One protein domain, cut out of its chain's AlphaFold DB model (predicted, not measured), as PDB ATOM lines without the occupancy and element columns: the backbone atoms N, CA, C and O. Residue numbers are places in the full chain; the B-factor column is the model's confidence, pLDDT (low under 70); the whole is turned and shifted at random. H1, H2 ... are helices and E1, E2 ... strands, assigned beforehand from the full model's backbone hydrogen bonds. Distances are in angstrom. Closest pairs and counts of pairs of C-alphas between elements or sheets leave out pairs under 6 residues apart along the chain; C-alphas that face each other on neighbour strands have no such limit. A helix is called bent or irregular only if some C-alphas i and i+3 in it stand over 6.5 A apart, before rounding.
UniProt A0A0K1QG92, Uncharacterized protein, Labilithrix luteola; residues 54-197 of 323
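This is residues 54 to 197 of the 323 residues of an uncharacterized protein of Labilithrix luteola (UniProt A0A0K1QG92). A strongly twisted, branched sheet is built round the bent strand E3, whose first part pairs with E1 and E2 and whose later part pairs with E4 and with E6 of the long hairpin E5 and E6. A separate small hairpin, E7 and E8, sits toward one end of the longest axis, while residues 54 to 77 form a long opening stretch with no named element. The printed part has 144 residues, with two named helices and eight named strands in the order H1 E1 H2 E2 E3 E4 E5 E6 E7 E8, and the neighbour strands of both sheets are antiparallel. The class is mostly strand, though under half of the residues, 58 of 144, are in named elements. The whole is compact, with a radius of gyration of the C-alphas of 15.3 A and spans of 48 by 39 by 26 A.

H1 is residues 78 to 81, beginning at C-alpha 78 (-28.350, -13.720, 135.963). E1 is residues 93 to 98, 13.6 A long, and H2 is residues 105 to 108. E2 is residues 115 to 119, 12.5 A, and E3 is residues 124 to 132, 22.0 A. E4 is residues 137 to 139. E5, residues 146 to 155, measures 22.9 A, and E6, residues 159 to 167, measures 24.7 A. E7 is residues 181 to 184, and E8, residues 189 to 192, ends at C-alpha 192 (-34.408, -23.607, 142.937).

E3 bends by 64 degrees at residue 128, and its pairing is staggered. It pairs with E1, N 126 to O 95 at 2.9 A, and with E2, N 116 to O 127 at 2.7 A. Farther on it pairs with E6, N 132 to O 162 at 2.9 A, and with E4, N 138 to O 131 at 2.8 A. E2, E3 and E4 form a meander, each strand the antiparallel neighbour of the one before. E5, which bends by 76 degrees at residue 150, forms a hairpin with E6, N 148 to O 165 at 2.8 A. E3 lies on one side of E6 and E5 on the other side. H2 is on the sheet at a height of 7.4 A, only just over none of its strands: 2 of its C-alphas fall on E2 and 2 on E6. H1 is on the sheet but only grazes it; the closest C-alphas of H1 and E1, those of Ser 78 and Cys 93, are 5.9 A apart. Both helices are too short for an O i to N i+4 pair; in each, the one O i to N i+3 pair is within hydrogen-bond range. E7 and E8 form a hairpin, N 182 to O 191 at 2.9 A. E8 and E6 are only just apart, at 8.4 A.

The two C-alphas farthest apart, those of Lys 156 and Ser 194, are 49.8 A apart. The printed part has no cut. The links H1 to E1 and E6 to E7 are long, with 11 and 13 residues. Mean pLDDT of the printed part is 89.4; residues 72 and 121 are under 70.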
ATOM      1  N   ARG A  54     -20.082  -2.757 129.247       90.19
ATOM      2  CA  ARG A  54     -18.950  -3.322 129.988       90.19
ATOM      3  C   ARG A  54     -19.332  -3.719 131.410       90.19
ATOM      4  O   ARG A  54     -18.543  -3.546 132.343       90.19
ATOM      5  N   THR A  55     -20.555  -4.208 131.584       94.38
ATOM      6  CA  THR A  55     -21.085  -4.651 132.872       94.38
ATOM      7  C   THR A  55     -21.137  -6.162 133.006       94.38
ATOM      8  O   THR A  55     -21.236  -6.628 134.140       94.38
ATOM      9  N   VAL A  56     -21.006  -6.935 131.921       95.69
ATOM     10  CA  VAL A  56     -20.944  -8.401 131.980       95.69
ATOM     11  C   VAL A  56     -19.902  -8.845 133.011       95.69
ATOM     12  O   VAL A  56     -18.742  -8.443 132.982       95.69
ATOM     13  N   GLY A  57     -20.332  -9.677 133.961       94.81
ATOM     14  CA  GLY A  57     -19.504 -10.126 135.079       94.81
ATOM     15  C   GLY A  57     -19.571  -9.304 136.354       94.81
ATOM     16  O   GLY A  57     -19.117  -9.812 137.376       94.81
ATOM     17  N   ASN A  58     -20.155  -8.107 136.355       95.94
ATOM     18  CA  ASN A  58     -20.399  -7.369 137.593       95.94
ATOM     19  C   ASN A  58     -21.436  -8.093 138.449       95.94
ATOM     20  O   ASN A  58     -22.424  -8.598 137.921       95.94
ATOM     21  N   GLU A  59     -21.227  -8.127 139.768       95.31
ATOM     22  CA  GLU A  59     -22.244  -8.645 140.685       95.31
ATOM     23  C   GLU A  59     -23.527  -7.817 140.579       95.31
ATOM     24  O   GLU A  59     -23.482  -6.587 140.539       95.31
ATOM     25  N   CYS A  60     -24.674  -8.488 140.580       94.38
ATOM     26  CA  CYS A  60     -25.970  -7.840 140.426       94.38
ATOM     27  C   CYS A  60     -27.003  -8.418 141.390       94.38
ATOM     28  O   CYS A  60     -26.863  -9.521 141.920       94.38
ATOM     29  N   LYS A  61     -28.069  -7.661 141.626       92.06
ATOM     30  CA  LYS A  61     -29.289  -8.145 142.287       92.06
ATOM     31  C   LYS A  61     -30.497  -8.030 141.374       92.06
ATOM     32  O   LYS A  61     -31.450  -8.786 141.526       92.06
ATOM     33  N   THR A  62     -30.462  -7.054 140.478       92.25
ATOM     34  CA  THR A  62     -31.517  -6.732 139.526       92.25
ATOM     35  C   THR A  62     -30.905  -6.324 138.196       92.25
ATOM     36  O   THR A  62     -29.745  -5.918 138.141       92.25
ATOM     37  N   THR A  63     -31.686  -6.372 137.122       93.06
ATOM     38  CA  THR A  63     -31.249  -5.914 135.793       93.06
ATOM     39  C   THR A  63     -30.815  -4.443 135.789       93.06
ATOM     40  O   THR A  63     -29.920  -4.072 135.038       93.06
ATOM     41  N   ALA A  64     -31.354  -3.610 136.683       92.19
ATOM     42  CA  ALA A  64     -30.930  -2.216 136.811       92.19
ATOM     43  C   ALA A  64     -29.458  -2.060 137.242       92.19
ATOM     44  O   ALA A  64     -28.842  -1.054 136.908       92.19
ATOM     45  N   ASP A  65     -28.880  -3.046 137.941       93.62
ATOM     46  CA  ASP A  65     -27.456  -3.035 138.313       93.62
ATOM     47  C   ASP A  65     -26.539  -3.282 137.100       93.62
ATOM     48  O   ASP A  65     -25.341  -3.003 137.159       93.62
ATOM     49  N   CYS A  66     -27.100  -3.811 136.009       94.00
ATOM     50  CA  CYS A  66     -26.381  -4.149 134.784       94.00
ATOM     51  C   CYS A  66     -26.450  -3.054 133.723       94.00
ATOM     52  O   CYS A  66     -25.641  -3.060 132.807       94.00
ATOM     53  N   GLN A  67     -27.370  -2.103 133.859       88.88
ATOM     54  CA  GLN A  67     -27.610  -1.072 132.857       88.88
ATOM     55  C   GLN A  67     -26.705   0.143 133.070       88.88
ATOM     56  O   GLN A  67     -26.573   0.662 134.182       88.88
ATOM     57  N   VAL A  68     -26.130   0.654 131.980       84.06
ATOM     58  CA  VAL A  68     -25.386   1.921 131.965       84.06
ATOM     59  C   VAL A  68     -26.197   2.971 131.212       84.06
ATOM     60  O   VAL A  68     -26.775   2.690 130.163       84.06
ATOM     61  N   ALA A  69     -26.254   4.200 131.732       77.12
ATOM     62  CA  ALA A  69     -26.928   5.295 131.038       77.12
ATOM     63  C   ALA A  69     -26.359   5.478 129.618       77.12
ATOM     64  O   ALA A  69     -25.147   5.409 129.427       77.12
ATOM     65  N   ASP A  70     -27.241   5.718 128.647       73.50
ATOM     66  CA  ASP A  70     -26.900   5.947 127.234       73.50
ATOM     67  C   ASP A  70     -26.255   4.746 126.494       73.50
ATOM     68  O   ASP A  70     -25.640   4.919 125.441       73.50
ATOM     69  N   SER A  71     -26.433   3.524 127.011       74.69
ATOM     70  CA  SER A  71     -25.998   2.262 126.385       74.69
ATOM     71  C   SER A  71     -27.150   1.484 125.716       74.69
ATOM     72  O   SER A  71     -28.299   1.941 125.693       74.69
ATOM     73  N   LEU A  72     -26.851   0.302 125.157       69.56
ATOM     74  CA  LEU A  72     -27.830  -0.578 124.502       69.56
ATOM     75  C   LEU A  72     -28.914  -1.131 125.450       69.56
ATOM     76  O   LEU A  72     -29.998  -1.467 124.968       69.56
ATOM     77  N   ASN A  73     -28.682  -1.137 126.768       74.62
ATOM     78  CA  ASN A  73     -29.536  -1.733 127.806       74.62
ATOM     79  C   ASN A  73     -29.827  -3.222 127.566       74.62
ATOM     80  O   ASN A  73     -30.980  -3.652 127.666       74.62
ATOM     81  N   ASP A  74     -28.803  -4.000 127.225       84.75
ATOM     82  CA  ASP A  74     -28.929  -5.405 126.829       84.75
ATOM     83  C   ASP A  74     -28.330  -6.415 127.819       84.75
ATOM     84  O   ASP A  74     -28.598  -7.617 127.686       84.75
ATOM     85  N   ASN A  75     -27.621  -5.959 128.857       92.06
ATOM     86  CA  ASN A  75     -27.238  -6.830 129.962       92.06
ATOM     87  C   ASN A  75     -28.354  -6.954 131.000       92.06
ATOM     88  O   ASN A  75     -29.022  -5.992 131.384       92.06
ATOM     89  N   ILE A  76     -28.525  -8.173 131.502       94.31
ATOM     90  CA  ILE A  76     -29.506  -8.514 132.530       94.31
ATOM     91  C   ILE A  76     -28.830  -9.247 133.679       94.31
ATOM     92  O   ILE A  76     -27.805  -9.910 133.504       94.31
ATOM     93  N   CYS A  77     -29.411  -9.152 134.872       95.31
ATOM     94  CA  CYS A  77     -28.883  -9.894 136.008       95.31
ATOM     95  C   CYS A  77     -29.177 -11.391 135.850       95.31
ATOM     96  O   CYS A  77     -30.300 -11.763 135.498       95.31
ATOM     97  N   SER A  78     -28.211 -12.266 136.141       93.75
ATOM     98  CA  SER A  78     -28.350 -13.720 135.963       93.75
ATOM     99  C   SER A  78     -29.559 -14.309 136.700       93.75
ATOM    100  O   SER A  78     -30.243 -15.184 136.167       93.75
ATOM    101  N   THR A  79     -29.907 -13.776 137.872       90.69
ATOM    102  CA  THR A  79     -31.101 -14.198 138.623       90.69
ATOM    103  C   THR A  79     -32.409 -13.887 137.904       90.69
ATOM    104  O   THR A  79     -33.400 -14.578 138.116       90.69
ATOM    105  N   GLU A  80     -32.445 -12.850 137.067       90.94
ATOM    106  CA  GLU A  80     -33.601 -12.553 136.216       90.94
ATOM    107  C   GLU A  80     -33.547 -13.366 134.916       90.94
ATOM    108  O   GLU A  80     -34.570 -13.904 134.497       90.94
ATOM    109  N   ALA A  81     -32.355 -13.534 134.332       88.44
ATOM    110  CA  ALA A  81     -32.132 -14.308 133.109       88.44
ATOM    111  C   ALA A  81     -32.552 -15.781 133.238       88.44
ATOM    112  O   ALA A  81     -33.156 -16.348 132.329       88.44
ATOM    113  N   TYR A  82     -32.220 -16.400 134.372       84.62
ATOM    114  CA  TYR A  82     -32.414 -17.830 134.621       84.62
ATOM    115  C   TYR A  82     -33.467 -18.115 135.705       84.62
ATOM    116  O   TYR A  82     -33.783 -19.276 135.998       84.62
ATOM    117  N   GLY A  83     -34.035 -17.064 136.305       81.69
ATOM    118  CA  GLY A  83     -35.023 -17.170 137.372       81.69
ATOM    119  C   GLY A  83     -34.502 -17.967 138.571       81.69
ATOM    120  O   GLY A  83     -33.367 -17.814 139.018       81.69
ATOM    121  N   GLY A  84     -35.334 -18.876 139.089       72.69
ATOM    122  CA  GLY A  84     -34.966 -19.729 140.226       72.69
ATOM    123  C   GLY A  84     -33.792 -20.680 139.958       72.69
ATOM    124  O   GLY A  84     -33.217 -21.197 140.911       72.69
ATOM    125  N   ASN A  85     -33.406 -20.898 138.698       79.19
ATOM    126  CA  ASN A  85     -32.313 -21.789 138.309       79.19
ATOM    127  C   ASN A  85     -31.069 -21.006 137.861       79.19
ATOM    128  O   ASN A  85     -30.477 -21.343 136.838       79.19
ATOM    129  N   ASP A  86     -30.705 -19.948 138.592       82.44
ATOM    130  CA  ASP A  86     -29.468 -19.209 138.337       82.44
ATOM    131  C   ASP A  86     -28.242 -20.121 138.400       82.44
ATOM    132  O   ASP A  86     -27.768 -20.507 139.464       82.44
ATOM    133  N   ILE A  87     -27.709 -20.422 137.222       83.69
ATOM    134  CA  ILE A  87     -26.554 -21.288 137.025       83.69
ATOM    135  C   ILE A  87     -25.263 -20.724 137.635       83.69
ATOM    136  O   ILE A  87     -24.247 -21.421 137.673       83.69
ATOM    137  N   PHE A  88     -25.287 -19.480 138.115       90.12
ATOM    138  CA  PHE A  88     -24.198 -18.834 138.828       90.12
ATOM    139  C   PHE A  88     -24.345 -18.976 140.348       90.12
ATOM    140  O   PHE A  88     -25.429 -18.896 140.916       90.12
ATOM    141  N   SER A  89     -23.218 -19.152 141.041       91.00
ATOM    142  CA  SER A  89     -23.204 -19.153 142.514       91.00
ATOM    143  C   SER A  89     -23.285 -17.733 143.069       91.00
ATOM    144  O   SER A  89     -23.957 -17.465 144.068       91.00
ATOM    145  N   THR A  90     -22.620 -16.810 142.376       92.75
ATOM    146  CA  THR A  90     -22.696 -15.372 142.619       92.75
ATOM    147  C   THR A  90     -23.406 -14.730 141.430       92.75
ATOM    148  O   THR A  90     -22.853 -14.809 140.331       92.75
ATOM    149  N   PRO A  91     -24.591 -14.124 141.626       93.31
ATOM    150  CA  PRO A  91     -25.317 -13.448 140.566       93.31
ATOM    151  C   PRO A  91     -24.482 -12.377 139.880       93.31
ATOM    152  O   PRO A  91     -23.843 -11.565 140.551       93.31
ATOM    153  N   VAL A  92     -24.497 -12.381 138.553       95.75
ATOM    154  CA  VAL A  92     -23.700 -11.475 137.723       95.75
ATOM    155  C   VAL A  92     -24.482 -10.999 136.510       95.75
ATOM    156  O   VAL A  92     -25.413 -11.662 136.055       95.75
ATOM    157  N   CYS A  93     -24.092  -9.855 135.967       97.00
ATOM    158  CA  CYS A  93     -24.619  -9.379 134.699       97.00
ATOM    159  C   CYS A  93     -24.168 -10.288 133.550       97.00
ATOM    160  O   CYS A  93     -22.997 -10.671 133.466       97.00
ATOM    161  N   VAL A  94     -25.108 -10.622 132.672       95.56
ATOM    162  CA  VAL A  94     -24.897 -11.413 131.455       95.56
ATOM    163  C   VAL A  94     -25.610 -10.745 130.285       95.56
ATOM    164  O   VAL A  94     -26.673 -10.154 130.471       95.56
ATOM    165  N   GLN A  95     -25.072 -10.899 129.078       94.50
ATOM    166  CA  GLN A  95     -25.772 -10.512 127.851       94.50
ATOM    167  C   GLN A  95     -26.403 -11.782 127.261       94.50
ATOM    168  O   GLN A  95     -25.672 -12.711 126.893       94.50
ATOM    169  N   PRO A  96     -27.739 -11.879 127.142       90.44
ATOM    170  CA  PRO A  96     -28.416 -13.094 126.672       90.44
ATOM    171  C   PRO A  96     -28.072 -13.487 125.235       90.44
ATOM    172  O   PRO A  96     -28.334 -14.615 124.822       90.44
ATOM    173  N   SER A  97     -27.513 -12.550 124.472       90.56
ATOM    174  CA  SER A  97     -27.143 -12.743 123.082       90.56
ATOM    175  C   SER A  97     -25.793 -12.121 122.784       90.56
ATOM    176  O   SER A  97     -25.543 -10.973 123.130       90.56
ATOM    177  N   CYS A  98     -24.963 -12.840 122.048       91.44
ATOM    178  CA  CYS A  98     -23.763 -12.313 121.420       91.44
ATOM    179  C   CYS A  98     -23.525 -13.037 120.092       91.44
ATOM    180  O   CYS A  98     -24.109 -14.089 119.813       91.44
ATOM    181  N   THR A  99     -22.672 -12.470 119.245       89.38
ATOM    182  CA  THR A  99     -22.242 -13.107 117.996       89.38
ATOM    183  C   THR A  99     -20.727 -13.117 117.940       89.38
ATOM    184  O   THR A  99     -20.097 -12.065 118.026       89.38
ATOM    185  N   VAL A 100     -20.156 -14.304 117.755       86.94
ATOM    186  CA  VAL A 100     -18.725 -14.461 117.497       86.94
ATOM    187  C   VAL A 100     -18.402 -13.925 116.105       86.94
ATOM    188  O   VAL A 100     -19.045 -14.296 115.122       86.94
ATOM    189  N   LYS A 101     -17.397 -13.049 116.019       86.44
ATOM    190  CA  LYS A 101     -17.019 -12.358 114.772       86.44
ATOM    191  C   LYS A 101     -15.953 -13.106 113.960       86.44
ATOM    192  O   LYS A 101     -15.723 -12.773 112.801       86.44
ATOM    193  N   GLY A 102     -15.335 -14.128 114.547       86.06
ATOM    194  CA  GLY A 102     -14.147 -14.793 114.025       86.06
ATOM    195  C   GLY A 102     -13.587 -15.812 115.014       86.06
ATOM    196  O   GLY A 102     -14.297 -16.298 115.888       86.06
ATOM    197  N   THR A 103     -12.323 -16.191 114.852       82.50
ATOM    198  CA  THR A 103     -11.685 -17.236 115.676       82.50
ATOM    199  C   THR A 103     -10.610 -16.701 116.608       82.50
ATOM    200  O   THR A 103     -10.113 -17.449 117.452       82.50
ATOM    201  N   ASP A 104     -10.222 -15.438 116.441       85.62
ATOM    202  CA  ASP A 104      -9.229 -14.804 117.294       85.62
ATOM    203  C   ASP A 104      -9.860 -14.415 118.629       85.62
ATOM    204  O   ASP A 104     -11.059 -14.171 118.720       85.62
ATOM    205  N   VAL A 105      -9.048 -14.334 119.686       84.25
ATOM    206  CA  VAL A 105      -9.530 -14.057 121.051       84.25
ATOM    207  C   VAL A 105     -10.420 -12.821 121.098       84.25
ATOM    208  O   VAL A 105     -11.492 -12.877 121.682       84.25
ATOM    209  N   THR A 106     -10.012 -11.740 120.433       88.31
ATOM    210  CA  THR A 106     -10.770 -10.484 120.365       88.31
ATOM    211  C   THR A 106     -12.135 -10.639 119.700       88.31
ATOM    212  O   THR A 106     -13.051  -9.893 120.028       88.31
ATOM    213  N   ASP A 107     -12.292 -11.611 118.799       88.38
ATOM    214  CA  ASP A 107     -13.557 -11.902 118.120       88.38
ATOM    215  C   ASP A 107     -14.498 -12.784 118.953       88.38
ATOM    216  O   ASP A 107     -15.680 -12.913 118.618       88.38
ATOM    217  N   LEU A 108     -13.960 -13.405 120.008       90.19
ATOM    218  CA  LEU A 108     -14.699 -14.182 121.002       90.19
ATOM    219  C   LEU A 108     -15.155 -13.314 122.180       90.19
ATOM    220  O   LEU A 108     -15.945 -13.783 122.992       90.19
ATOM    221  N   LEU A 109     -14.665 -12.078 122.305       92.25
ATOM    222  CA  LEU A 109     -15.082 -11.160 123.362       92.25
ATOM    223  C   LEU A 109     -16.396 -10.458 122.999       92.25
ATOM    224  O   LEU A 109     -16.713 -10.227 121.832       92.25
ATOM    225  N   CYS A 110     -17.144 -10.086 124.026       91.88
ATOM    226  CA  CYS A 110     -18.370  -9.299 123.943       91.88
ATOM    227  C   CYS A 110     -18.400  -8.300 125.103       91.88
ATOM    228  O   CYS A 110     -17.583  -8.394 126.027       91.88
ATOM    229  N   ASP A 111     -19.275  -7.300 125.014       89.25
ATOM    230  CA  ASP A 111     -19.414  -6.256 126.026       89.25
ATOM    231  C   ASP A 111     -18.086  -5.543 126.356       89.25
ATOM    232  O   ASP A 111     -17.654  -5.415 127.502       89.25
ATOM    233  N   GLY A 112     -17.355  -5.147 125.309       80.12
ATOM    234  CA  GLY A 112     -16.117  -4.370 125.432       80.12
ATOM    235  C   GLY A 112     -14.999  -5.018 126.265       80.12
ATOM    236  O   GLY A 112     -14.321  -4.301 126.996       80.12
ATOM    237  N   GLU A 113     -14.796  -6.334 126.109       85.06
ATOM    238  CA  GLU A 113     -13.804  -7.195 126.798       85.06
ATOM    239  C   GLU A 113     -14.210  -7.687 128.197       85.06
ATOM    240  O   GLU A 113     -13.503  -8.516 128.776       85.06
ATOM    241  N   ALA A 114     -15.350  -7.240 128.732       91.00
ATOM    242  CA  ALA A 114     -15.865  -7.730 130.011       91.00
ATOM    243  C   ALA A 114     -16.398  -9.173 129.909       91.00
ATOM    244  O   ALA A 114     -16.349  -9.940 130.878       91.00
ATOM    245  N   GLY A 115     -16.865  -9.568 128.721       94.06
ATOM    246  CA  GLY A 115     -17.474 -10.866 128.487       94.06
ATOM    247  C   GLY A 115     -16.814 -11.716 127.403       94.06
ATOM    248  O   GLY A 115     -16.067 -11.250 126.541       94.06
ATOM    249  N   TYR A 116     -17.126 -13.004 127.468       94.94
ATOM    250  CA  TYR A 116     -16.782 -14.054 126.528       94.94
ATOM    251  C   TYR A 116     -18.055 -14.579 125.865       94.94
ATOM    252  O   TYR A 116     -18.986 -15.026 126.540       94.94
ATOM    253  N   CYS A 117     -18.085 -14.556 124.538       94.31
ATOM    254  CA  CYS A 117     -19.209 -15.022 123.752       94.31
ATOM    255  C   CYS A 117     -19.162 -16.545 123.615       94.31
ATOM    256  O   CYS A 117     -18.546 -17.098 122.701       94.31
ATOM    257  N   TYR A 118     -19.827 -17.239 124.536       91.62
ATOM    258  CA  TYR A 118     -19.917 -18.693 124.509       91.62
ATOM    259  C   TYR A 118     -20.974 -19.145 123.494       91.62
ATOM    260  O   TYR A 118     -22.146 -18.782 123.609       91.62
ATOM    261  N   THR A 119     -20.580 -19.960 122.507       87.19
ATOM    262  CA  THR A 119     -21.476 -20.431 121.432       87.19
ATOM    263  C   THR A 119     -21.500 -21.956 121.316       87.19
ATOM    264  O   THR A 119     -20.522 -22.638 121.619       87.19
ATOM    265  N   ARG A 120     -22.620 -22.500 120.816       70.50
ATOM    266  CA  ARG A 120     -22.764 -23.914 120.408       70.50
ATOM    267  C   ARG A 120     -23.361 -24.087 119.008       70.50
ATOM    268  O   ARG A 120     -24.098 -25.035 118.752       70.50
ATOM    269  N   GLY A 121     -23.016 -23.175 118.099       57.78
ATOM    270  CA  GLY A 121     -23.492 -23.155 116.713       57.78
ATOM    271  C   GLY A 121     -24.604 -22.127 116.494       57.78
ATOM    272  O   GLY A 121     -25.755 -22.369 116.839       57.78
ATOM    273  N   GLY A 122     -24.252 -20.985 115.895       73.06
ATOM    274  CA  GLY A 122     -25.133 -19.822 115.739       73.06
ATOM    275  C   GLY A 122     -24.818 -18.723 116.760       73.06
ATOM    276  O   GLY A 122     -23.647 -18.463 117.032       73.06
ATOM    277  N   GLY A 123     -25.855 -18.074 117.301       79.38
ATOM    278  CA  GLY A 123     -25.725 -17.078 118.373       79.38
ATOM    279  C   GLY A 123     -25.210 -17.677 119.688       79.38
ATOM    280  O   GLY A 123     -25.306 -18.886 119.917       79.38
ATOM    281  N   GLY A 124     -24.637 -16.829 120.537       91.38
ATOM    282  CA  GLY A 124     -24.101 -17.198 121.847       91.38
ATOM    283  C   GLY A 124     -24.699 -16.396 122.993       91.38
ATOM    284  O   GLY A 124     -25.557 -15.547 122.778       91.38
ATOM    285  N   VAL A 125     -24.195 -16.651 124.196       92.69
ATOM    286  CA  VAL A 125     -24.456 -15.855 125.403       92.69
ATOM    287  C   VAL A 125     -23.148 -15.189 125.816       92.69
ATOM    288  O   VAL A 125     -22.108 -15.852 125.844       92.69
ATOM    289  N   CYS A 126     -23.187 -13.895 126.132       95.06
ATOM    290  CA  CYS A 126     -22.035 -13.207 126.695       95.06
ATOM    291  C   CYS A 126     -21.955 -13.512 128.190       95.06
ATOM    292  O   CYS A 126     -22.768 -13.038 128.989       95.06
ATOM    293  N   LEU A 127     -20.989 -14.346 128.557       95.94
ATOM    294  CA  LEU A 127     -20.724 -14.754 129.932       95.94
ATOM    295  C   LEU A 127     -19.490 -14.010 130.454       95.94
ATOM    296  O   LEU A 127     -18.664 -13.596 129.648       95.94
ATOM    297  N   PRO A 128     -19.300 -13.854 131.773       96.81
ATOM    298  CA  PRO A 128     -18.156 -13.110 132.295       96.81
ATOM    299  C   PRO A 128     -16.836 -13.726 131.846       96.81
ATOM    300  O   PRO A 128     -16.649 -14.936 131.975       96.81
ATOM    301  N   TYR A 129     -15.928 -12.910 131.323       96.62
ATOM    302  CA  TYR A 129     -14.643 -13.380 130.819       96.62
ATOM    303  C   TYR A 129     -13.707 -13.799 131.959       96.62
ATOM    304  O   TYR A 129     -13.632 -13.157 133.008       96.62
ATOM    305  N   CYS A 130     -12.932 -14.858 131.733       97.31
ATOM    306  CA  CYS A 130     -11.820 -15.220 132.602       97.31
ATOM    307  C   CYS A 130     -10.599 -15.662 131.797       97.31
ATOM    308  O   CYS A 130     -10.703 -16.179 130.683       97.31
ATOM    309  N   GLN A 131      -9.422 -15.464 132.390       96.12
ATOM    310  CA  GLN A 131      -8.131 -15.742 131.766       96.12
ATOM    311  C   GLN A 131      -7.165 -16.319 132.791       96.12
ATOM    312  O   GLN A 131      -7.169 -15.919 133.958       96.12
ATOM    313  N   PHE A 132      -6.303 -17.226 132.351       96.06
ATOM    314  CA  PHE A 132      -5.311 -17.876 133.194       96.06
ATOM    315  C   PHE A 132      -4.092 -18.348 132.393       96.06
ATOM    316  O   PHE A 132      -4.123 -18.428 131.167       96.06
ATOM    317  N   ASP A 133      -3.017 -18.681 133.097       95.12
ATOM    318  CA  ASP A 133      -1.845 -19.379 132.563       95.12
ATOM    319  C   ASP A 133      -1.674 -20.751 133.248       95.12
ATOM    320  O   ASP A 133      -2.569 -21.232 133.935       95.12
ATOM    321  N   SER A 134      -0.529 -21.415 133.072       94.06
ATOM    322  CA  SER A 134      -0.271 -22.738 133.676       94.06
ATOM    323  C   SER A 134      -0.164 -22.744 135.211       94.06
ATOM    324  O   SER A 134       0.002 -23.808 135.808       94.06
ATOM    325  N   THR A 135      -0.169 -21.580 135.855       94.25
ATOM    326  CA  THR A 135       0.182 -21.396 137.270       94.25
ATOM    327  C   THR A 135      -0.760 -20.468 138.026       94.25
ATOM    328  O   THR A 135      -0.930 -20.646 139.231       94.25
ATOM    329  N   SER A 136      -1.399 -19.509 137.351       95.44
ATOM    330  CA  SER A 136      -2.287 -18.537 137.985       95.44
ATOM    331  C   SER A 136      -3.509 -18.175 137.141       95.44
ATOM    332  O   SER A 136      -3.476 -18.209 135.911       95.44
ATOM    333  N   ILE A 137      -4.595 -17.796 137.822       96.38
ATOM    334  CA  ILE A 137      -5.725 -17.095 137.206       96.38
ATOM    335  C   ILE A 137      -5.354 -15.612 137.116       96.38
ATOM    336  O   ILE A 137      -5.118 -14.969 138.138       96.38
ATOM    337  N   THR A 138      -5.301 -15.069 135.899       95.00
ATOM    338  CA  THR A 138      -4.918 -13.671 135.636       95.00
ATOM    339  C   THR A 138      -6.122 -12.736 135.560       95.00
ATOM    340  O   THR A 138      -5.994 -11.553 135.856       95.00
ATOM    341  N   THR A 139      -7.289 -13.275 135.198       95.56
ATOM    342  CA  THR A 139      -8.585 -12.590 135.257       95.56
ATOM    343  C   THR A 139      -9.564 -13.522 135.951       95.56
ATOM    344  O   THR A 139      -9.934 -14.559 135.398       95.56
ATOM    345  N   ALA A 140      -9.907 -13.190 137.196       95.00
ATOM    346  CA  ALA A 140     -10.707 -14.035 138.070       95.00
ATOM    347  C   ALA A 140     -12.210 -13.793 137.906       95.00
ATOM    348  O   ALA A 140     -12.650 -12.703 137.557       95.00
ATOM    349  N   CYS A 141     -12.980 -14.829 138.221       96.25
ATOM    350  CA  CYS A 141     -14.430 -14.757 138.294       96.25
ATOM    351  C   CYS A 141     -14.896 -14.122 139.602       96.25
ATOM    352  O   CYS A 141     -14.227 -14.253 140.627       96.25
ATOM    353  N   GLN A 142     -16.065 -13.480 139.574       93.62
ATOM    354  CA  GLN A 142     -16.656 -12.903 140.780       93.62
ATOM    355  C   GLN A 142     -17.152 -13.971 141.755       93.62
ATOM    356  O   GLN A 142     -17.731 -14.989 141.357       93.62
ATOM    357  N   GLY A 143     -16.945 -13.693 143.042       91.25
ATOM    358  CA  GLY A 143     -17.401 -14.513 144.157       91.25
ATOM    359  C   GLY A 143     -17.057 -15.999 144.015       91.25
ATOM    360  O   GLY A 143     -15.897 -16.384 143.858       91.25
ATOM    361  N   ASN A 144     -18.082 -16.849 144.097       91.12
ATOM    362  CA  ASN A 144     -17.916 -18.302 144.052       91.12
ATOM    363  C   ASN A 144     -17.904 -18.885 142.637       91.12
ATOM    364  O   ASN A 144     -17.613 -20.072 142.484       91.12
ATOM    365  N   ASN A 145     -18.111 -18.070 141.604       94.88
ATOM    366  CA  ASN A 145     -17.976 -18.528 140.229       94.88
ATOM    367  C   ASN A 145     -16.520 -18.945 139.939       94.88
ATOM    368  O   ASN A 145     -15.569 -18.508 140.597       94.88
ATOM    369  N   LYS A 146     -16.338 -19.844 138.976       95.81
ATOM    370  CA  LYS A 146     -15.040 -20.427 138.621       95.81
ATOM    371  C   LYS A 146     -14.836 -20.359 137.117       95.81
ATOM    372  O   LYS A 146     -15.793 -20.440 136.348       95.81
ATOM    373  N   CYS A 147     -13.579 -20.212 136.716       97.38
ATOM    374  CA  CYS A 147     -13.227 -20.092 135.310       97.38
ATOM    375  C   CYS A 147     -13.338 -21.455 134.623       97.38
ATOM    376  O   CYS A 147     -12.685 -22.413 135.042       97.38
ATOM    377  N   VAL A 148     -14.170 -21.544 133.589       95.75
ATOM    378  CA  VAL A 148     -14.289 -22.703 132.700       95.75
ATOM    379  C   VAL A 148     -13.375 -22.469 131.508       95.75
ATOM    380  O   VAL A 148     -13.497 -21.455 130.827       95.75
ATOM    381  N   PHE A 149     -12.468 -23.408 131.246       94.62
ATOM    382  CA  PHE A 149     -11.641 -23.381 130.042       94.62
ATOM    383  C   PHE A 149     -12.494 -23.624 128.795       94.62
ATOM    384  O   PHE A 149     -13.245 -24.599 128.750       94.62
ATOM    385  N   ASP A 150     -12.327 -22.781 127.776       91.50
ATOM    386  CA  ASP A 150     -12.940 -22.993 126.461       91.50
ATOM    387  C   ASP A 150     -11.900 -22.974 125.334       91.50
ATOM    388  O   ASP A 150     -11.910 -23.835 124.452       91.50
ATOM    389  N   ASN A 151     -10.942 -22.041 125.383       89.12
ATOM    390  CA  ASN A 151      -9.921 -21.909 124.347       89.12
ATOM    391  C   ASN A 151      -8.543 -21.571 124.928       89.12
ATOM    392  O   ASN A 151      -8.423 -21.006 126.014       89.12
ATOM    393  N   GLY A 152      -7.480 -21.927 124.207       88.00
ATOM    394  CA  GLY A 152      -6.104 -21.679 124.622       88.00
ATOM    395  C   GLY A 152      -5.204 -21.317 123.450       88.00
ATOM    396  O   GLY A 152      -5.325 -21.875 122.361       88.00
ATOM    397  N   TYR A 153      -4.275 -20.395 123.679       85.38
ATOM    398  CA  TYR A 153      -3.335 -19.911 122.670       85.38
ATOM    399  C   TYR A 153      -1.938 -19.731 123.259       85.38
ATOM    400  O   TYR A 153      -1.759 -19.674 124.472       85.38
ATOM    401  N   VAL A 154      -0.925 -19.652 122.394       84.69
ATOM    402  CA  VAL A 154       0.467 -19.441 122.807       84.69
ATOM    403  C   VAL A 154       0.846 -17.984 122.584       84.69
ATOM    404  O   VAL A 154       0.971 -17.526 121.449       84.69
ATOM    405  N   ASP A 155       1.070 -17.264 123.675       80.19
ATOM    406  CA  ASP A 155       1.665 -15.934 123.688       80.19
ATOM    407  C   ASP A 155       3.196 -16.063 123.768       80.19
ATOM    408  O   ASP A 155       3.740 -16.789 124.600       80.19
ATOM    409  N   LYS A 156       3.921 -15.349 122.899       77.56
ATOM    410  CA  LYS A 156       5.395 -15.434 122.823       77.56
ATOM    411  C   LYS A 156       6.107 -14.993 124.107       77.56
ATOM    412  O   LYS A 156       7.262 -15.357 124.303       77.56
ATOM    413  N   THR A 157       5.448 -14.193 124.936       76.81
ATOM    414  CA  THR A 157       6.011 -13.581 126.145       76.81
ATOM    415  C   THR A 157       5.526 -14.294 127.402       76.81
ATOM    416  O   THR A 157       6.298 -14.478 128.339       76.81
ATOM    417  N   ARG A 158       4.251 -14.692 127.424       71.62
ATOM    418  CA  ARG A 158       3.571 -15.257 128.600       71.62
ATOM    419  C   ARG A 158       3.409 -16.780 128.552       71.62
ATOM    420  O   ARG A 158       3.028 -17.375 129.552       71.62
ATOM    421  N   GLY A 159       3.732 -17.420 127.428       86.00
ATOM    422  CA  GLY A 159       3.505 -18.850 127.231       86.00
ATOM    423  C   GLY A 159       2.046 -19.149 126.887       86.00
ATOM    424  O   GLY A 159       1.369 -18.330 126.268       86.00
ATOM    425  N   ALA A 160       1.562 -20.341 127.237       91.25
ATOM    426  CA  ALA A 160       0.170 -20.691 126.981       91.25
ATOM    427  C   ALA A 160      -0.783 -19.917 127.895       91.25
ATOM    428  O   ALA A 160      -0.635 -19.930 129.118       91.25
ATOM    429  N   ILE A 161      -1.775 -19.289 127.275       92.94
ATOM    430  CA  ILE A 161      -2.850 -18.559 127.932       92.94
ATOM    431  C   ILE A 161      -4.149 -19.293 127.650       92.94
ATOM    432  O   ILE A 161      -4.462 -19.608 126.501       92.94
ATOM    433  N   GLY A 162      -4.886 -19.579 128.715       94.00
ATOM    434  CA  GLY A 162      -6.239 -20.099 128.667       94.00
ATOM    435  C   GLY A 162      -7.235 -18.969 128.831       94.00
ATOM    436  O   GLY A 162      -7.030 -18.058 129.634       94.00
ATOM    437  N   ILE A 163      -8.309 -19.046 128.062       94.12
ATOM    438  CA  ILE A 163      -9.466 -18.171 128.166       94.12
ATOM    439  C   ILE A 163     -10.730 -19.006 128.267       94.12
ATOM    440  O   ILE A 163     -10.798 -20.157 127.817       94.12
ATOM    441  N   GLY A 164     -11.749 -18.387 128.829       95.06
ATOM    442  CA  GLY A 164     -13.098 -18.895 128.755       95.06
ATOM    443  C   GLY A 164     -14.029 -17.998 129.534       95.06
ATOM    444  O   GLY A 164     -13.905 -16.773 129.489       95.06
ATOM    445  N   PHE A 165     -14.957 -18.619 130.247       96.12
ATOM    446  CA  PHE A 165     -16.039 -17.914 130.910       96.12
ATOM    447  C   PHE A 165     -16.197 -18.339 132.363       96.12
ATOM    448  O   PHE A 165     -15.874 -19.460 132.761       96.12
ATOM    449  N   CYS A 166     -16.732 -17.436 133.167       96.38
ATOM    450  CA  CYS A 166     -17.107 -17.712 134.536       96.38
ATOM    451  C   CYS A 166     -18.433 -18.449 134.592       96.38
ATOM    452  O   CYS A 166     -19.386 -18.103 133.897       96.38
ATOM    453  N   TYR A 167     -18.491 -19.447 135.461       93.31
ATOM    454  CA  TYR A 167     -19.687 -20.243 135.682       93.31
ATOM    455  C   TYR A 167     -19.821 -20.622 137.154       93.31
ATOM    456  O   TYR A 167     -18.825 -20.612 137.886       93.31
ATOM    457  N   GLY A 168     -21.031 -20.974 137.590       90.62
ATOM    458  CA  GLY A 168     -21.273 -21.420 138.957       90.62
ATOM    459  C   GLY A 168     -20.460 -22.658 139.337       90.62
ATOM    460  O   GLY A 168     -20.153 -23.532 138.515       90.62
ATOM    461  N   MET A 169     -20.085 -22.697 140.612       91.88
ATOM    462  CA  MET A 169     -19.482 -23.851 141.262       91.88
ATOM    463  C   MET A 169     -19.833 -23.799 142.750       91.88
ATOM    464  O   MET A 169     -19.053 -23.350 143.586       91.88
ATOM    465  N   CYS A 170     -21.050 -24.218 143.073       91.44
ATOM    466  CA  CYS A 170     -21.461 -24.403 144.453       91.44
ATOM    467  C   CYS A 170     -20.983 -25.770 144.960       91.44
ATOM    468  O   CYS A 170     -20.955 -26.761 144.226       91.44
ATOM    469  N   THR A 171     -20.631 -25.826 146.239       89.00
ATOM    470  CA  THR A 171     -20.345 -27.072 146.968       89.00
ATOM    471  C   THR A 171     -21.281 -27.257 148.156       89.00
ATOM    472  O   THR A 171     -21.453 -28.368 148.655       89.00
ATOM    473  N   THR A 172     -21.919 -26.170 148.588       91.19
ATOM    474  CA  THR A 172     -22.892 -26.118 149.673       91.19
ATOM    475  C   THR A 172     -23.993 -25.113 149.343       91.19
ATOM    476  O   THR A 172     -23.791 -24.198 148.547       91.19
ATOM    477  N   ASP A 173     -25.149 -25.220 150.000       93.25
ATOM    478  CA  ASP A 173     -26.251 -24.259 149.821       93.25
ATOM    479  C   ASP A 173     -25.841 -22.816 150.155       93.25
ATOM    480  O   ASP A 173     -26.358 -21.871 149.565       93.25
ATOM    481  N   ALA A 174     -24.874 -22.630 151.061       93.25
ATOM    482  CA  ALA A 174     -24.366 -21.311 151.438       93.25
ATOM    483  C   ALA A 174     -23.624 -20.595 150.296       93.25
ATOM    484  O   ALA A 174     -23.462 -19.367 150.338       93.25
ATOM    485  N   ASP A 175     -23.184 -21.344 149.282       92.38
ATOM    486  CA  ASP A 175     -22.542 -20.793 148.094       92.38
ATOM    487  C   ASP A 175     -23.549 -20.131 147.150       92.38
ATOM    488  O   ASP A 175     -23.147 -19.268 146.373       92.38
ATOM    489  N   CYS A 176     -24.836 -20.481 147.246       91.75
ATOM    490  CA  CYS A 176     -25.900 -19.955 146.399       91.75
ATOM    491  C   CYS A 176     -26.464 -18.654 146.965       91.75
ATOM    492  O   CYS A 176     -27.126 -18.640 148.003       91.75
ATOM    493  N   LYS A 177     -26.177 -17.536 146.288       90.31
ATOM    494  CA  LYS A 177     -26.588 -16.199 146.749       90.31
ATOM    495  C   LYS A 177     -27.958 -15.749 146.236       90.31
ATOM    496  O   LYS A 177     -28.469 -14.744 146.729       90.31
ATOM    497  N   GLY A 178     -28.569 -16.471 145.295       84.25
ATOM    498  CA  GLY A 178     -29.935 -16.196 144.855       84.25
ATOM    499  C   GLY A 178     -30.983 -16.604 145.898       84.25
ATOM    500  O   GLY A 178     -30.813 -17.541 146.679       84.25
ATOM    501  N   THR A 179     -32.105 -15.884 145.924       85.31
ATOM    502  CA  THR A 179     -33.188 -16.148 146.885       85.31
ATOM    503  C   THR A 179     -33.919 -17.447 146.539       85.31
ATOM    504  O   THR A 179     -34.367 -17.623 145.410       85.31
ATOM    505  N   GLY A 180     -34.092 -18.341 147.519       88.50
ATOM    506  CA  GLY A 180     -34.808 -19.613 147.331       88.50
ATOM    507  C   GLY A 180     -34.011 -20.684 146.581       88.50
ATOM    508  O   GLY A 180     -34.596 -21.668 146.122       88.50
ATOM    509  N   GLN A 181     -32.698 -20.495 146.457       91.06
ATOM    510  CA  GLN A 181     -31.804 -21.438 145.801       91.06
ATOM    511  C   GLN A 181     -31.106 -22.365 146.792       91.06
ATOM    512  O   GLN A 181     -30.947 -22.046 147.969       91.06
ATOM    513  N   ALA A 182     -30.681 -23.513 146.283       92.88
ATOM    514  CA  ALA A 182     -29.826 -24.462 146.971       92.88
ATOM    515  C   ALA A 182     -28.855 -25.092 145.964       92.88
ATOM    516  O   ALA A 182     -29.030 -24.979 144.744       92.88
ATOM    517  N   CYS A 183     -27.798 -25.715 146.472       92.06
ATOM    518  CA  CYS A 183     -26.727 -26.212 145.633       92.06
ATOM    519  C   CYS A 183     -27.067 -27.584 145.047       92.06
ATOM    520  O   CYS A 183     -27.203 -28.574 145.769       92.06
ATOM    521  N   GLN A 184     -27.107 -27.681 143.718       90.31
ATOM    522  CA  GLN A 184     -27.059 -28.964 143.028       90.31
ATOM    523  C   GLN A 184     -25.605 -29.447 142.993       90.31
ATOM    524  O   GLN A 184     -24.899 -29.296 141.998       90.31
ATOM    525  N   VAL A 185     -25.145 -30.060 144.088       87.25
ATOM    526  CA  VAL A 185     -23.740 -30.490 144.276       87.25
ATOM    527  C   VAL A 185     -23.197 -31.391 143.156       87.25
ATOM    528  O   VAL A 185     -21.992 -31.460 142.940       87.25
ATOM    529  N   SER A 186     -24.074 -32.081 142.420       81.31
ATOM    530  CA  SER A 186     -23.693 -32.948 141.301       81.31
ATOM    531  C   SER A 186     -23.365 -32.204 139.999       81.31
ATOM    532  O   SER A 186     -22.647 -32.768 139.175       81.31
ATOM    533  N   SER A 187     -23.851 -30.971 139.805       83.56
ATOM    534  CA  SER A 187     -23.529 -30.103 138.653       83.56
ATOM    535  C   SER A 187     -22.764 -28.830 139.045       83.56
ATOM    536  O   SER A 187     -22.091 -28.219 138.206       83.56
ATOM    537  N   GLY A 188     -22.750 -28.503 140.343       87.50
ATOM    538  CA  GLY A 188     -22.092 -27.323 140.897       87.50
ATOM    539  C   GLY A 188     -22.885 -26.049 140.619       87.50
ATOM    540  O   GLY A 188     -22.322 -24.960 140.639       87.50
ATOM    541  N   GLU A 189     -24.174 -26.180 140.323       88.31
ATOM    542  CA  GLU A 189     -25.057 -25.079 139.951       88.31
ATOM    543  C   GLU A 189     -26.008 -24.747 141.097       88.31
ATOM    544  O   GLU A 189     -26.427 -25.623 141.860       88.31
ATOM    545  N   CYS A 190     -26.385 -23.479 141.192       90.88
ATOM    546  CA  CYS A 190     -27.437 -23.058 142.098       90.88
ATOM    547  C   CYS A 190     -28.787 -23.216 141.399       90.88
ATOM    548  O   CYS A 190     -29.039 -22.690 140.323       90.88
ATOM    549  N   VAL A 191     -29.675 -24.006 141.983       89.88
ATOM    550  CA  VAL A 191     -30.999 -24.264 141.406       89.88
ATOM    551  C   VAL A 191     -32.065 -23.929 142.427       89.88
ATOM    552  O   VAL A 191     -31.770 -23.779 143.614       89.88
ATOM    553  N   ALA A 192     -33.320 -23.818 141.994       90.56
ATOM    554  CA  ALA A 192     -34.408 -23.607 142.937       90.56
ATOM    555  C   ALA A 192     -34.398 -24.750 143.960       90.56
ATOM    556  O   ALA A 192     -34.231 -25.908 143.581       90.56
ATOM    557  N   ALA A 193     -34.598 -24.460 145.247       91.12
ATOM    558  CA  ALA A 193     -34.491 -25.481 146.293       91.12
ATOM    559  C   ALA A 193     -35.436 -26.679 146.071       91.12
ATOM    560  O   ALA A 193     -35.102 -27.811 146.405       91.12
ATOM    561  N   SER A 194     -36.589 -26.452 145.433       90.62
ATOM    562  CA  SER A 194     -37.532 -27.503 145.023       90.62
ATOM    563  C   SER A 194     -37.012 -28.429 143.915       90.62
ATOM    564  O   SER A 194     -37.585 -29.491 143.696       90.62
ATOM    565  N   ASN A 195     -35.967 -28.014 143.199       87.38
ATOM    566  CA  ASN A 195     -35.372 -28.715 142.065       87.38
ATOM    567  C   ASN A 195     -34.073 -29.444 142.434       87.38
ATOM    568  O   ASN A 195     -33.519 -30.124 141.568       87.38
ATOM    569  N   VAL A 196     -33.589 -29.310 143.677       88.19
ATOM    570  CA  VAL A 196     -32.388 -30.012 144.139       88.19
ATOM    571  C   VAL A 196     -32.656 -31.506 144.229       88.19
ATOM    572  O   VAL A 196     -33.621 -31.959 144.846       88.19
ATOM    573  N   VAL A 197     -31.749 -32.275 143.644       84.75
ATOM    574  CA  VAL A 197     -31.746 -33.733 143.683       84.75
ATOM    575  C   VAL A 197     -30.546 -34.196 144.491       84.75
ATOM    576  O   VAL A 197     -29.408 -33.835 144.192       84.75
TER     577      VAL A 197